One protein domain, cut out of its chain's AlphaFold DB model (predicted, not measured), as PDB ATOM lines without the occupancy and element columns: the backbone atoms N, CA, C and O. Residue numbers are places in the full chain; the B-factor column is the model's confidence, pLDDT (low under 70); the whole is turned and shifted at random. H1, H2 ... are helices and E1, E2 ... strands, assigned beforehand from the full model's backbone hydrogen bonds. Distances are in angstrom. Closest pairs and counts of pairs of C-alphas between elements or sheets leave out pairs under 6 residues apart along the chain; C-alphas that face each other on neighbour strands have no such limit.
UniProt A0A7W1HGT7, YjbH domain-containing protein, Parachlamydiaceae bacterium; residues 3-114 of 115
ATOM      1  N   PHE A   3     175.242 217.855 209.504       84.88
ATOM      2  CA  PHE A   3     176.508 217.514 210.125       84.88
ATOM      3  C   PHE A   3     176.406 217.835 211.615       84.88
ATOM      4  O   PHE A   3     176.086 218.965 211.980       84.88
ATOM      5  N   ASN A   4     176.639 216.836 212.466       87.38
ATOM      6  CA  ASN A   4     176.529 216.973 213.915       87.38
ATOM      7  C   ASN A   4     177.888 216.713 214.560       87.38
ATOM      8  O   ASN A   4     178.485 215.660 214.339       87.38
ATOM      9  N   VAL A   5     178.337 217.650 215.385       88.69
ATOM     10  CA  VAL A   5     179.535 217.529 216.219       88.69
ATOM     11  C   VAL A   5     179.102 217.542 217.674       88.69
ATOM     12  O   VAL A   5     178.279 218.370 218.066       88.69
ATOM     13  N   PHE A   6     179.674 216.640 218.466       88.31
ATOM     14  CA  PHE A   6     179.430 216.523 219.900       88.31
ATOM     15  C   PHE A   6     180.770 216.555 220.630       88.31
ATOM     16  O   PHE A   6     181.727 215.914 220.191       88.31
ATOM     17  N   TYR A   7     180.828 217.289 221.734       88.94
ATOM     18  CA  TYR A   7     182.000 217.378 222.590       88.94
ATOM     19  C   TYR A   7     181.566 217.338 224.057       88.94
ATOM     20  O   TYR A   7     180.880 218.244 224.527       88.94
ATOM     21  N   ASP A   8     181.971 216.277 224.753       88.00
ATOM     22  CA  ASP A   8     181.738 216.072 226.184       88.00
ATOM     23  C   ASP A   8     182.938 216.596 226.973       88.00
ATOM     24  O   ASP A   8     184.042 216.042 226.896       88.00
ATOM     25  N   TRP A   9     182.727 217.661 227.738       87.25
ATOM     26  CA  TRP A   9     183.708 218.187 228.672       87.25
ATOM     27  C   TRP A   9     183.399 217.717 230.094       87.25
ATOM     28  O   TRP A   9     182.686 218.370 230.868       87.25
ATOM     29  N   LYS A  10     184.008 216.588 230.455       82.88
ATOM     30  CA  LYS A  10     183.759 215.877 231.716       82.88
ATOM     31  C   LYS A  10     184.123 216.677 232.959       82.88
ATOM     32  O   LYS A  10     183.346 216.698 233.911       82.88
ATOM     33  N   GLU A  11     185.259 217.370 232.953       81.38
ATOM     34  CA  GLU A  11     185.734 218.152 234.101       81.38
ATOM     35  C   GLU A  11     184.778 219.310 234.426       81.38
ATOM     36  O   GLU A  11     184.540 219.618 235.594       81.38
ATOM     37  N   ALA A  12     184.181 219.919 233.398       82.19
ATOM     38  CA  ALA A  12     183.237 221.024 233.548       82.19
ATOM     39  C   ALA A  12     181.762 220.577 233.625       82.19
ATOM     40  O   ALA A  12     180.889 221.403 233.919       82.19
ATOM     41  N   LYS A  13     181.474 219.285 233.392       87.12
ATOM     42  CA  LYS A  13     180.119 218.716 233.236       87.12
ATOM     43  C   LYS A  13     179.305 219.435 232.154       87.12
ATOM     44  O   LYS A  13     178.117 219.727 232.348       87.12
ATOM     45  N   LEU A  14     179.972 219.772 231.053       88.75
ATOM     46  CA  LEU A  14     179.413 220.519 229.931       88.75
ATOM     47  C   LEU A  14     179.411 219.657 228.672       88.75
ATOM     48  O   LEU A  14     180.453 219.173 228.256       88.75
ATOM     49  N   ASP A  15     178.257 219.555 228.033       90.06
ATOM     50  CA  ASP A  15     178.084 218.981 226.707       90.06
ATOM     51  C   ASP A  15     177.922 220.117 225.699       90.06
ATOM     52  O   ASP A  15     177.023 220.954 225.819       90.06
ATOM     53  N   LEU A  16     178.778 220.133 224.686       89.88
ATOM     54  CA  LEU A  16     178.684 221.043 223.556       89.88
ATOM     55  C   LEU A  16     178.245 220.269 222.325       89.88
ATOM     56  O   LEU A  16     178.751 219.186 222.023       89.88
ATOM     57  N   ARG A  17     177.320 220.853 221.575       89.44
ATOM     58  CA  ARG A  17     176.859 220.294 220.316       89.44
ATOM     59  C   ARG A  17     176.709 221.375 219.274       89.44
ATOM     60  O   ARG A  17     176.173 222.448 219.535       89.44
ATOM     61  N   VAL A  18     177.142 221.047 218.068       89.31
ATOM     62  CA  VAL A  18     176.972 221.902 216.902       89.31
ATOM     63  C   VAL A  18     176.325 221.087 215.796       89.31
ATOM     64  O   VAL A  18     176.851 220.053 215.389       89.31
ATOM     65  N   LYS A  19     175.173 221.547 215.313       88.38
ATOM     66  CA  LYS A  19     174.430 220.957 214.199       88.38
ATOM     67  C   LYS A  19     174.413 221.944 213.046       88.38
ATOM     68  O   LYS A  19     173.810 223.003 213.154       88.38
ATOM     69  N   VAL A  20     175.046 221.596 211.937       88.50
ATOM     70  CA  VAL A  20     175.114 222.436 210.738       88.50
ATOM     71  C   VAL A  20     174.367 221.744 209.611       88.50
ATOM     72  O   VAL A  20     174.564 220.555 209.364       88.50
ATOM     73  N   GLY A  21     173.493 222.459 208.915       85.69
ATOM     74  CA  GLY A  21     172.767 221.871 207.800       85.69
ATOM     75  C   GLY A  21     171.661 222.754 207.263       85.69
ATOM     76  O   GLY A  21     171.612 223.959 207.493       85.69
ATOM     77  N   LYS A  22     170.776 222.115 206.505       81.94
ATOM     78  CA  LYS A  22     169.665 222.774 205.829       81.94
ATOM     79  C   LYS A  22     168.385 222.619 206.646       81.94
ATOM     80  O   LYS A  22     167.924 221.494 206.839       81.94
ATOM     81  N   PHE A  23     167.848 223.734 207.125       76.88
ATOM     82  CA  PHE A  23     166.632 223.813 207.933       76.88
ATOM     83  C   PHE A  23     165.369 223.806 207.062       76.88
ATOM     84  O   PHE A  23     165.440 223.877 205.832       76.88
ATOM     85  N   LEU A  24     164.203 223.687 207.707       67.56
ATOM     86  CA  LEU A  24     162.916 223.462 207.039       67.56
ATOM     87  C   LEU A  24     162.545 224.573 206.041       67.56
ATOM     88  O   LEU A  24     161.984 224.288 204.988       67.56
ATOM     89  N   ALA A  25     162.944 225.815 206.322       67.12
ATOM     90  CA  ALA A  25     162.731 226.979 205.459       67.12
ATOM     91  C   ALA A  25     163.659 227.031 204.223       67.12
ATOM     92  O   ALA A  25     163.804 228.072 203.597       67.12
ATOM     93  N   ASN A  26     164.307 225.918 203.861       68.25
ATOM     94  CA  ASN A  26     165.318 225.829 202.801       68.25
ATOM     95  C   ASN A  26     166.619 226.607 203.098       68.25
ATOM     96  O   ASN A  26     167.544 226.581 202.282       68.25
ATOM     97  N   ASP A  27     166.715 227.221 204.277       75.12
ATOM     98  CA  ASP A  27     167.858 228.002 204.732       75.12
ATOM     99  C   ASP A  27     168.975 227.105 205.264       75.12
ATOM    100  O   ASP A  27     168.745 226.139 205.998       75.12
ATOM    101  N   PHE A  28     170.215 227.449 204.930       82.00
ATOM    102  CA  PHE A  28     171.379 226.861 205.581       82.00
ATOM    103  C   PHE A  28     171.639 227.566 206.915       82.00
ATOM    104  O   PHE A  28     171.529 228.793 207.011       82.00
ATOM    105  N   GLY A  29     171.996 226.800 207.940       85.31
ATOM    106  CA  GLY A  29     172.295 227.348 209.254       85.31
ATOM    107  C   GLY A  29     173.135 226.431 210.130       85.31
ATOM    108  O   GLY A  29     173.440 225.289 209.778       85.31
ATOM    109  N   ALA A  30     173.450 226.939 211.313       88.12
ATOM    110  CA  ALA A  30     174.124 226.234 212.386       88.12
ATOM    111  C   ALA A  30     173.359 226.427 213.700       88.12
ATOM    112  O   ALA A  30     173.006 227.546 214.067       88.12
ATOM    113  N   ARG A  31     173.122 225.334 214.420       87.81
ATOM    114  CA  ARG A  31     172.583 225.318 215.775       87.81
ATOM    115  C   ARG A  31     173.682 224.929 216.748       87.81
ATOM    116  O   ARG A  31     174.291 223.874 216.604       87.81
ATOM    117  N   TYR A  32     173.891 225.773 217.739       89.94
ATOM    118  CA  TYR A  32     174.794 225.557 218.855       89.94
ATOM    119  C   TYR A  32     173.945 225.207 220.070       89.94
ATOM    120  O   TYR A  32     173.042 225.963 220.422       89.94
ATOM    121  N   GLU A  33     174.213 224.072 220.697       90.50
ATOM    122  CA  GLU A  33     173.567 223.627 221.927       90.50
ATOM    123  C   GLU A  33     174.644 223.451 223.003       90.50
ATOM    124  O   GLU A  33     175.673 222.814 222.776       90.50
ATOM    125  N   ILE A  34     174.409 224.034 224.172       90.50
ATOM    126  CA  ILE A  34     175.280 223.945 225.342       90.50
ATOM    127  C   ILE A  34     174.442 223.377 226.473       90.50
ATOM    128  O   ILE A  34     173.483 224.009 226.914       90.50
ATOM    129  N   SER A  35     174.803 222.202 226.965       90.31
ATOM    130  CA  SER A  35     174.122 221.551 228.074       90.31
ATOM    131  C   SER A  35     175.039 221.415 229.275       90.31
ATOM    132  O   SER A  35     176.187 221.021 229.144       90.31
ATOM    133  N   ARG A  36     174.519 221.690 230.469       88.62
ATOM    134  CA  ARG A  36     175.220 221.460 231.729       88.62
ATOM    135  C   ARG A  36     174.466 220.459 232.584       88.62
ATOM    136  O   ARG A  36     173.258 220.608 232.782       88.62
ATOM    137  N   TYR A  37     175.200 219.494 233.128       86.75
ATOM    138  CA  TYR A  37     174.678 218.483 234.041       86.75
ATOM    139  C   TYR A  37     175.058 218.816 235.481       86.75
ATOM    140  O   TYR A  37     176.224 219.065 235.801       86.75
ATOM    141  N   PHE A  38     174.067 218.793 236.364       85.12
ATOM    142  CA  PHE A  38     174.252 218.984 237.797       85.12
ATOM    143  C   PHE A  38     174.144 217.648 238.529       85.12
ATOM    144  O   PHE A  38     173.455 216.731 238.087       85.12
ATOM    145  N   SER A  39     174.799 217.545 239.690       80.12
ATOM    146  CA  SER A  39     174.752 216.333 240.522       80.12
ATOM    147  C   SER A  39     173.340 216.000 241.025       80.12
ATOM    148  O   SER A  39     173.078 214.861 241.379       80.12
ATOM    149  N   SER A  40     172.418 216.970 241.022       74.19
ATOM    150  CA  SER A  40     170.994 216.778 241.331       74.19
ATOM    151  C   SER A  40     170.206 216.070 240.219       74.19
ATOM    152  O   SER A  40     168.999 215.892 240.345       74.19
ATOM    153  N   GLY A  41     170.847 215.725 239.097       78.19
ATOM    154  CA  GLY A  41     170.185 215.183 237.910       78.19
ATOM    155  C   GLY A  41     169.557 216.249 237.009       78.19
ATOM    156  O   GLY A  41     169.172 215.930 235.884       78.19
ATOM    157  N   LEU A  42     169.505 217.511 237.452       82.06
ATOM    158  CA  LEU A  42     169.091 218.638 236.624       82.06
ATOM    159  C   LEU A  42     170.043 218.797 235.433       82.06
ATOM    160  O   LEU A  42     171.269 218.801 235.582       82.06
ATOM    161  N   ARG A  43     169.464 218.988 234.253       86.38
ATOM    162  CA  ARG A  43     170.159 219.332 233.021       86.38
ATOM    163  C   ARG A  43     169.621 220.655 232.506       86.38
ATOM    164  O   ARG A  43     168.433 220.757 232.220       86.38
ATOM    165  N   ILE A  44     170.488 221.648 232.358       87.12
ATOM    166  CA  ILE A  44     170.141 222.923 231.718       87.12
ATOM    167  C   ILE A  44     170.737 222.911 230.318       87.12
ATOM    168  O   ILE A  44     171.898 222.555 230.163       87.12
ATOM    169  N   THR A  45     169.959 223.281 229.309       87.81
ATOM    170  CA  THR A  45     170.375 223.341 227.909       87.81
ATOM    171  C   THR A  45     170.063 224.711 227.349       87.81
ATOM    172  O   THR A  45     168.927 225.159 227.404       87.81
ATOM    173  N   LEU A  46     171.064 225.371 226.795       89.88
ATOM    174  CA  LEU A  46     170.928 226.597 226.030       89.88
ATOM    175  C   LEU A  46     171.115 226.256 224.561       89.88
ATOM    176  O   LEU A  46     172.020 225.492 224.228       89.88
ATOM    177  N   TRP A  47     170.299 226.830 223.686       88.06
ATOM    178  CA  TRP A  47     170.534 226.736 222.252       88.06
ATOM    179  C   TRP A  47     170.518 228.097 221.587       88.06
ATOM    180  O   TRP A  47     169.840 229.031 222.022       88.06
ATOM    181  N   TYR A  48     171.274 228.181 220.503       87.38
ATOM    182  CA  TYR A  48     171.326 229.319 219.614       87.38
ATOM    183  C   TYR A  48     171.416 228.817 218.176       87.38
ATOM    184  O   TYR A  48     172.344 228.093 217.823       87.38
ATOM    185  N   THR A  49     170.454 229.197 217.350       85.44
ATOM    186  CA  THR A  49     170.353 228.796 215.953       85.44
ATOM    187  C   THR A  49     170.558 230.011 215.068       85.44
ATOM    188  O   THR A  49     169.759 230.949 215.066       85.44
ATOM    189  N   GLN A  50     171.633 229.976 214.291       81.94
ATOM    190  CA  GLN A  50     171.927 230.956 213.264       81.94
ATOM    191  C   GLN A  50     171.547 230.381 211.901       81.94
ATOM    192  O   GLN A  50     172.099 229.366 211.489       81.94
ATOM    193  N   THR A  51     170.626 231.019 211.186       79.12
ATOM    194  CA  THR A  51     170.280 230.662 209.802       79.12
ATOM    195  C   THR A  51     170.553 231.845 208.878       79.12
ATOM    196  O   THR A  51     170.554 232.995 209.314       79.12
ATOM    197  N   ASN A  52     170.776 231.572 207.591       71.88
ATOM    198  CA  ASN A  52     170.855 232.601 206.544       71.88
ATOM    199  C   ASN A  52     169.458 233.042 206.047       71.88
ATOM    200  O   ASN A  52     169.305 233.521 204.922       71.88
ATOM    201  N   GLY A  53     168.425 232.808 206.858       65.38
ATOM    202  CA  GLY A  53     167.056 233.161 206.519       65.38
ATOM    203  C   GLY A  53     166.893 234.671 206.450       65.38
ATOM    204  O   GLY A  53     167.393 235.410 207.298       65.38
ATOM    205  N   HIS A  54     166.153 235.146 205.452       62.06
ATOM    206  CA  HIS A  54     165.839 236.567 205.279       62.06
ATOM    207  C   HIS A  54     164.689 237.024 206.196       62.06
ATOM    208  O   HIS A  54     163.960 237.956 205.858       62.06
ATOM    209  N   ASP A  55     164.503 236.375 207.350       60.25
ATOM    210  CA  ASP A  55     163.411 236.680 208.270       60.25
ATOM    211  C   ASP A  55     163.785 237.931 209.085       60.25
ATOM    212  O   ASP A  55     164.466 237.876 210.115       60.25
ATOM    213  N   LYS A  56     163.415 239.097 208.538       59.53
ATOM    214  CA  LYS A  56     163.667 240.425 209.108       59.53
ATOM    215  C   LYS A  56     162.370 241.010 209.661       59.53
ATOM    216  O   LYS A  56     161.410 241.203 208.923       59.53
ATOM    217  N   VAL A  57     162.371 241.389 210.935       58.47
ATOM    218  CA  VAL A  57     161.334 242.246 211.546       58.47
ATOM    219  C   VAL A  57     162.050 243.437 212.182       58.47
ATOM    220  O   VAL A  57     163.107 243.283 212.793       58.47
ATOM    221  N   ASN A  58     161.541 244.648 211.956       59.28
ATOM    222  CA  ASN A  58     162.177 245.907 212.374       59.28
ATOM    223  C   ASN A  58     163.649 246.069 211.924       59.28
ATOM    224  O   ASN A  58     164.447 246.708 212.603       59.28
ATOM    225  N   GLY A  59     164.032 245.479 210.785       64.19
ATOM    226  CA  GLY A  59     165.390 245.581 210.234       64.19
ATOM    227  C   GLY A  59     166.441 244.681 210.896       64.19
ATOM    228  O   GLY A  59     167.590 244.693 210.456       64.19
ATOM    229  N   GLN A  60     166.074 243.868 211.895       62.19
ATOM    230  CA  GLN A  60     166.979 242.910 212.538       62.19
ATOM    231  C   GLN A  60     166.721 241.482 212.046       62.19
ATOM    232  O   GLN A  60     165.579 241.087 211.826       62.19
ATOM    233  N   THR A  61     167.801 240.718 211.851       67.88
ATOM    234  CA  THR A  61     167.730 239.295 211.472       67.88
ATOM    235  C   THR A  61     167.446 238.468 212.717       67.88
ATOM    236  O   THR A  61     168.143 238.618 213.725       67.88
ATOM    237  N   TYR A  62     166.425 237.614 212.660       67.81
ATOM    238  CA  TYR A  62     166.046 236.782 213.796       67.81
ATOM    239  C   TYR A  62     166.889 235.519 213.864       67.81
ATOM    240  O   TYR A  62     167.173 234.868 212.865       67.81
ATOM    241  N   TYR A  63     167.251 235.162 215.088       76.56
ATOM    242  CA  TYR A  63     167.942 233.926 215.407       76.56
ATOM    243  C   TYR A  63     167.184 233.249 216.534       76.56
ATOM    244  O   TYR A  63     166.888 233.900 217.542       76.56
ATOM    245  N   ASP A  64     166.880 231.965 216.381       78.94
ATOM    246  CA  ASP A  64     166.248 231.195 217.448       78.94
ATOM    247  C   ASP A  64     167.236 231.023 218.599       78.94
ATOM    248  O   ASP A  64     168.393 230.649 218.410       78.94
ATOM    249  N   LYS A  65     166.801 231.369 219.804       85.31
ATOM    250  CA  LYS A  65     167.590 231.204 221.020       85.31
ATOM    251  C   LYS A  65     166.652 230.741 222.102       85.31
ATOM    252  O   LYS A  65     165.544 231.258 222.186       85.31
ATOM    253  N   GLY A  66     167.096 229.859 222.975       85.75
ATOM    254  CA  GLY A  66     166.259 229.444 224.085       85.75
ATOM    255  C   GLY A  66     167.017 228.719 225.169       85.75
ATOM    256  O   GLY A  66     168.212 228.433 225.054       85.75
ATOM    257  N   ILE A  67     166.284 228.461 226.240       86.19
ATOM    258  CA  ILE A  67     166.741 227.698 227.387       86.19
ATOM    259  C   ILE A  67     165.741 226.585 227.662       86.19
ATOM    260  O   ILE A  67     164.530 226.784 227.638       86.19
ATOM    261  N   ALA A  68     166.252 225.401 227.950       85.62
ATOM    262  CA  ALA A  68     165.490 224.286 228.460       85.62
ATOM    263  C   ALA A  68     166.123 223.788 229.743       85.62
ATOM    264  O   ALA A  68     167.340 223.821 229.924       85.62
ATOM    265  N   PHE A  69     165.284 223.284 230.624       84.81
ATOM    266  CA  PHE A  69     165.700 222.541 231.789       84.81
ATOM    267  C   PHE A  69     164.972 221.206 231.802       84.81
ATOM    268  O   PHE A  69     163.810 221.092 231.416       84.81
ATOM    269  N   THR A  70     165.684 220.166 232.203       83.25
ATOM    270  CA  THR A  70     165.173 218.803 232.290       83.25
ATOM    271  C   THR A  70     165.605 218.215 233.616       83.25
ATOM    272  O   THR A  70     166.776 218.298 233.978       83.25
ATOM    273  N   MET A  71     164.664 217.635 234.347       81.00
ATOM    274  CA  MET A  71     164.886 217.029 235.650       81.00
ATOM    275  C   MET A  71     164.291 215.614 235.665       81.00
ATOM    276  O   MET A  71     163.178 215.418 235.170       81.00
ATOM    277  N   PRO A  72     165.003 214.611 236.202       73.81
ATOM    278  CA  PRO A  72     164.456 213.269 236.361       73.81
ATOM    279  C   PRO A  72     163.322 213.262 237.394       73.81
ATOM    280  O   PRO A  72     163.431 213.877 238.456       73.81
ATOM    281  N   LEU A  73     162.242 212.539 237.092       72.94
ATOM    282  CA  LEU A  73     161.114 212.331 238.007       72.94
ATOM    283  C   LEU A  73     161.446 211.344 239.135       72.94
ATOM    284  O   LEU A  73     160.668 211.233 240.079       72.94
ATOM    285  N   ASP A  74     162.605 210.679 239.073       67.88
ATOM    286  CA  ASP A  74     163.125 209.805 240.132       67.88
ATOM    287  C   ASP A  74     163.201 210.504 241.495       67.88
ATOM    288  O   ASP A  74     163.041 209.864 242.527       67.88
ATOM    289  N   PHE A  75     163.376 211.831 241.528       64.00
ATOM    290  CA  PHE A  75     163.348 212.581 242.787       64.00
ATOM    291  C   PHE A  75     161.955 212.595 243.452       64.00
ATOM    292  O   PHE A  75     161.849 212.748 244.666       64.00
ATOM    293  N   LEU A  76     160.880 212.434 242.673       65.75
ATOM    294  CA  LEU A  76     159.492 212.486 243.146       65.75
ATOM    295  C   LEU A  76     158.886 211.098 243.404       65.75
ATOM    296  O   LEU A  76     157.801 211.015 243.979       65.75
ATOM    297  N   SER A  77     159.538 210.008 242.981       61.88
ATOM    298  CA  SER A  77     158.978 208.656 243.069       61.88
ATOM    299  C   SER A  77     159.940 207.676 243.734       61.88
ATOM    300  O   SER A  77     161.106 207.585 243.382       61.88
ATOM    301  N   THR A  78     159.438 206.866 244.667       60.81
ATOM    302  CA  THR A  78     160.206 205.817 245.372       60.81
ATOM    303  C   THR A  78     160.550 204.615 244.477       60.81
ATOM    304  O   THR A  78     161.118 203.629 244.941       60.81
ATOM    305  N   ARG A  79     160.167 204.655 243.193       59.75
ATOM    306  CA  ARG A  79     160.469 203.639 242.181       59.75
ATOM    307  C   ARG A  79     161.323 204.278 241.094       59.75
ATOM    308  O   ARG A  79     160.948 205.327 240.584       59.75
ATOM    309  N   SER A  80     162.416 203.613 240.720       57.84
ATOM    310  CA  SER A  80     163.241 204.018 239.579       57.84
ATOM    311  C   SER A  80     162.373 204.061 238.318       57.84
ATOM    312  O   SER A  80     161.842 203.039 237.875       57.84
ATOM    313  N   SER A  81     162.175 205.258 237.783       59.38
ATOM    314  CA  SER A  81     161.389 205.544 236.595       59.38
ATOM    315  C   SER A  81     162.234 206.395 235.661       59.38
ATOM    316  O   SER A  81     162.609 207.514 235.983       59.38
ATOM    317  N   ARG A  82     162.452 205.923 234.430       64.06
ATOM    318  CA  ARG A  82     163.207 206.661 233.394       64.06
ATOM    319  C   ARG A  82     162.493 207.935 232.901       64.06
ATOM    320  O   ARG A  82     162.863 208.497 231.874       64.06
ATOM    321  N   GLY A  83     161.424 208.361 233.575       65.44
ATOM    322  CA  GLY A  83     160.659 209.552 233.238       65.44
ATOM    323  C   GLY A  83     161.430 210.821 233.586       65.44
ATOM    324  O   GLY A  83     161.827 211.034 234.726       65.44
ATOM    325  N   THR A  84     161.597 211.706 232.610       69.50
ATOM    326  CA  THR A  84     162.154 213.046 232.817       69.50
ATOM    327  C   THR A  84     161.076 214.091 232.586       69.50
ATOM    328  O   THR A  84     160.387 214.046 231.566       69.50
ATOM    329  N   TRP A  85     160.960 215.062 233.485       75.00
ATOM    330  CA  TRP A  85     160.178 216.268 233.242       75.00
ATOM    331  C   TRP A  85     161.072 217.333 232.616       75.00
ATOM    332  O   TRP A  85     162.156 217.622 233.121       75.00
ATOM    333  N   GLY A  86     160.637 217.900 231.496       74.81
ATOM    334  CA  GLY A  86     161.372 218.930 230.778       74.81
ATOM    335  C   GLY A  86     160.488 220.123 230.461       74.81
ATOM    336  O   GLY A  86     159.319 219.961 230.120       74.81
ATOM    337  N   TYR A  87     161.068 221.313 230.541       78.56
ATOM    338  CA  TYR A  87     160.454 222.550 230.083       78.56
ATOM    339  C   TYR A  87     161.470 223.330 229.256       78.56
ATOM    340  O   TYR A  87     162.639 223.431 229.628       78.56
ATOM    341  N   GLY A  88     161.027 223.868 228.125       81.00
ATOM    342  CA  GLY A  88     161.840 224.668 227.220       81.00
ATOM    343  C   GLY A  88     161.115 225.951 226.865       81.00
ATOM    344  O   GLY A  88     159.939 225.920 226.515       81.00
ATOM    345  N   MET A  89     161.825 227.068 226.942       77.69
ATOM    346  CA  MET A  89     161.334 228.374 226.535       77.69
ATOM    347  C   MET A  89     162.280 228.951 225.488       77.69
ATOM    348  O   MET A  89     163.474 229.127 225.742       77.69
ATOM    349  N   SER A  90     161.737 229.244 224.308       79.44
ATOM    350  CA  SER A  90     162.448 230.035 223.306       79.44
ATOM    351  C   SER A  90     162.262 231.519 223.608       79.44
ATOM    352  O   SER A  90     161.178 231.955 223.995       79.44
ATOM    353  N   ALA A  91     163.328 232.295 223.436       72.25
ATOM    354  CA  ALA A  91     163.320 233.749 223.541       72.25
ATOM    355  C   ALA A  91     162.379 234.379 222.507       72.25
ATOM    356  O   ALA A  91     161.847 235.462 222.739       72.25
ATOM    357  N   TRP A  92     162.151 233.688 221.387       66.94
ATOM    358  CA  TRP A  92     161.242 234.121 220.339       66.94
ATOM    359  C   TRP A  92     160.265 232.999 220.011       66.94
ATOM    360  O   TRP A  92     160.662 231.890 219.681       66.94
ATOM    361  N   LEU A  93     158.968 233.300 220.049       57.78
ATOM    362  CA  LEU A  93     157.900 232.350 219.712       57.78
ATOM    363  C   LEU A  93     157.732 232.142 218.190       57.78
ATOM    364  O   LEU A  93     156.750 231.542 217.765       57.78
ATOM    365  N   ARG A  94     158.647 232.667 217.358       60.31
ATOM    366  CA  ARG A  94     158.617 232.494 215.896       60.31
ATOM    367  C   ARG A  94     159.481 231.317 215.465       60.31
ATOM    368  O   ARG A  94     160.551 231.080 216.012       60.31
ATOM    369  N   ASP A  95     159.010 230.642 214.424       57.09
ATOM    370  CA  ASP A  95     159.509 229.355 213.939       57.09
ATOM    371  C   ASP A  95     160.774 229.493 213.064       57.09
ATOM    372  O   ASP A  95     160.832 229.059 211.913       57.09
ATOM    373  N   VAL A  96     161.808 230.160 213.585       53.78
ATOM    374  CA  VAL A  96     163.095 230.319 212.893       53.78
ATOM    375  C   VAL A  96     163.996 229.142 213.265       53.78
ATOM    376  O   VAL A  96     164.278 228.913 214.432       53.78
ATOM    377  N   GLY A  97     164.477 228.371 212.286       51.09
ATOM    378  CA  GLY A  97     165.400 227.259 212.563       51.09
ATOM    379  C   GLY A  97     164.735 225.985 213.100       51.09
ATOM    380  O   GLY A  97     165.412 225.144 213.697       51.09
ATOM    381  N   ALA A  98     163.435 225.806 212.847       53.28
ATOM    382  CA  ALA A  98     162.744 224.546 213.085       53.28
ATOM    383  C   ALA A  98     163.466 223.395 212.365       53.28
ATOM    384  O   ALA A  98     163.618 223.376 211.137       53.28
ATOM    385  N   SER A  99     163.942 222.426 213.143       52.88
ATOM    386  CA  SER A  99     164.455 221.158 212.634       52.88
ATOM    387  C   SER A  99     163.382 220.095 212.811       52.88
ATOM    388  O   SER A  99     162.809 219.989 213.895       52.88
ATOM    389  N   SER A 100     163.145 219.286 211.775       46.12
ATOM    390  CA  SER A 100     162.257 218.125 211.882       46.12
ATOM    391  C   SER A 100     162.675 217.246 213.064       46.12
ATOM    392  O   SER A 100     163.865 216.992 213.268       46.12
ATOM    393  N   PHE A 101     161.695 216.812 213.857       51.62
ATOM    394  CA  PHE A 101     161.925 215.901 214.966       51.62
ATOM    395  C   PHE A 101     162.376 214.544 214.418       51.62
ATOM    396  O   PHE A 101     161.567 213.736 213.969       51.62
ATOM    397  N   THR A 102     163.680 214.281 214.452       51.22
ATOM    398  CA  THR A 102     164.280 213.015 213.999       51.22
ATOM    399  C   THR A 102     164.337 211.944 215.095       51.22
ATOM    400  O   THR A 102     165.129 211.012 215.003       51.22
ATOM    401  N   GLY A 103     163.509 212.053 216.139       58.12
ATOM    402  CA  GLY A 103     163.534 211.140 217.284       58.12
ATOM    403  C   GLY A 103     164.634 211.460 218.299       58.12
ATOM    404  O   GLY A 103     165.179 212.564 218.334       58.12
ATOM    405  N   GLN A 104     164.944 210.486 219.161       55.06
ATOM    406  CA  GLN A 104     166.025 210.601 220.141       55.06
ATOM    407  C   GLN A 104     167.377 210.415 219.451       55.06
ATOM    408  O   GLN A 104     167.632 209.393 218.818       55.06
ATOM    409  N   GLU A 105     168.261 211.403 219.574       64.19
ATOM    410  CA  GLU A 105     169.610 211.278 219.034       64.19
ATOM    411  C   GLU A 105     170.414 210.232 219.812       64.19
ATOM    412  O   GLU A 105     170.427 210.230 221.043       64.19
ATOM    413  N   LEU A 106     171.148 209.386 219.081       60.50
ATOM    414  CA  LEU A 106     171.955 208.298 219.642       60.50
ATOM    415  C   LEU A 106     172.924 208.775 220.735       60.50
ATOM    416  O   LEU A 106     173.131 208.075 221.722       60.50
ATOM    417  N   TYR A 107     173.478 209.984 220.594       68.06
ATOM    418  CA  TYR A 107     174.342 210.588 221.610       68.06
ATOM    419  C   TYR A 107     173.647 210.699 222.970       68.06
ATOM    420  O   TYR A 107     174.238 210.368 223.992       68.06
ATOM    421  N   TYR A 108     172.375 211.111 222.993       64.88
ATOM    422  CA  TYR A 108     171.622 211.198 224.241       64.88
ATOM    423  C   TYR A 108     171.360 209.828 224.846       64.88
ATOM    424  O   TYR A 108     171.472 209.680 226.056       64.88
ATOM    425  N   MET A 109     171.090 208.821 224.016       65.00
ATOM    426  CA  MET A 109     170.917 207.451 224.498       65.00
ATOM    427  C   MET A 109     172.216 206.902 225.102       65.00
ATOM    428  O   MET A 109     172.182 206.244 226.136       65.00
ATOM    429  N   LEU A 110     173.371 207.186 224.495       67.31
ATOM    430  CA  LEU A 110     174.675 206.775 225.023       67.31
ATOM    431  C   LEU A 110     175.037 207.513 226.314       67.31
ATOM    432  O   LEU A 110     175.528 206.882 227.247       67.31
ATOM    433  N   ASN A 111     174.795 208.824 226.380       66.81
ATOM    434  CA  ASN A 111     175.146 209.614 227.558       66.81
ATOM    435  C   ASN A 111     174.233 209.301 228.757       66.81
ATOM    436  O   ASN A 111     174.704 209.239 229.887       66.81
ATOM    437  N   ASP A 112     172.946 209.026 228.525       64.31
ATOM    438  CA  ASP A 112     172.021 208.648 229.600       64.31
ATOM    439  C   ASP A 112     172.355 207.269 230.198       64.31
ATOM    440  O   ASP A 112     172.203 207.066 231.398       64.31
ATOM    441  N   ASN A 113     172.914 206.349 229.400       57.38
ATOM    442  CA  ASN A 113     173.418 205.057 229.886       57.38
ATOM    443  C   ASN A 113     174.772 205.143 230.626       57.38
ATOM    444  O   ASN A 113     175.234 204.127 231.136       57.38
ATOM    445  N   ARG A 114     175.443 206.307 230.666       52.34
ATOM    446  CA  ARG A 114     176.679 206.494 231.457       52.34
ATOM    447  C   ARG A 114     176.418 206.921 232.903       52.34
ATOM    448  O   ARG A 114     177.389 207.009 233.655       52.34
TER     449      ARG A 114
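This is residues 3 to 114 of the 115 residues of the protein "YjbH domain-containing protein" of Parachlamydiaceae bacterium (UniProt A0A7W1HGT7). One twisted sheet of six antiparallel strands curls into an open trough; its strands' lines turn by 64 degrees and the way across it by 66 degrees from edge to edge. After E6 a long link carries the short helix H1 to a place off the sheet, and the links holding Gly 59 and Thr 78 reach out at opposite ends of the longest axis. The printed part has 112 residues, with six named strands and one named helix in the chain order E1, E2, E3, E4, E5, E6, H1; the sheet's order is E1, E2, E3, E4, E5, E6, and the class is mostly strand. It is only just compact, close to loose, with a radius of gyration of the C-alphas of 15.9 A, and spans 52 by 26 by 25 A, only just a rod.

E1, residues 3 to 9, begins at C-alpha 3 (176.508, 217.514, 210.125) and is 19.9 A long. E2 is residues 14 to 22, 26.1 A; E3 is residues 28 to 37, 29.9 A; E4 is residues 43 to 51, 25.8 A; E5 is residues 64 to 72, 26.1 A; E6 is residues 84 to 90, 19.5 A. H1, residues 106 to 112, is 10.0 A long and ends at C-alpha 112 (172.021, 208.648, 229.600).

The six strands form a meander, each the antiparallel neighbour and hairpin partner of the one before, with E1 and E6 as edge strands. Within hydrogen-bond range are N 5 and O 18 of E1 and E2, 2.8 A; N 31 and O 19 of E3 and E2, 2.7 A; N 34 and O 46 of E3 and E4, 2.8 A; N 45 and O 68 of E4 and E5, 2.7 A; and N 69 and O 87 of E5 and E6, 2.8 A. H1 is not on the sheet, and is only just apart from E1, at 8.0 A. In H1 every O i to N i+4 pair is within hydrogen-bond range.

The farthest C-alphas, of Gly 59 and Thr 78, are 53.3 A apart. The printed part has no cut; the links E4 to E5, E5 to E6 and E6 to H1 are long, and residues 101 to 106, of which 106 belongs to H1, stand free. Mean pLDDT of the printed part is 74.3, and residues 24 to 26, 53 to 62, 74 to 84 and 92 to 114 are under 70.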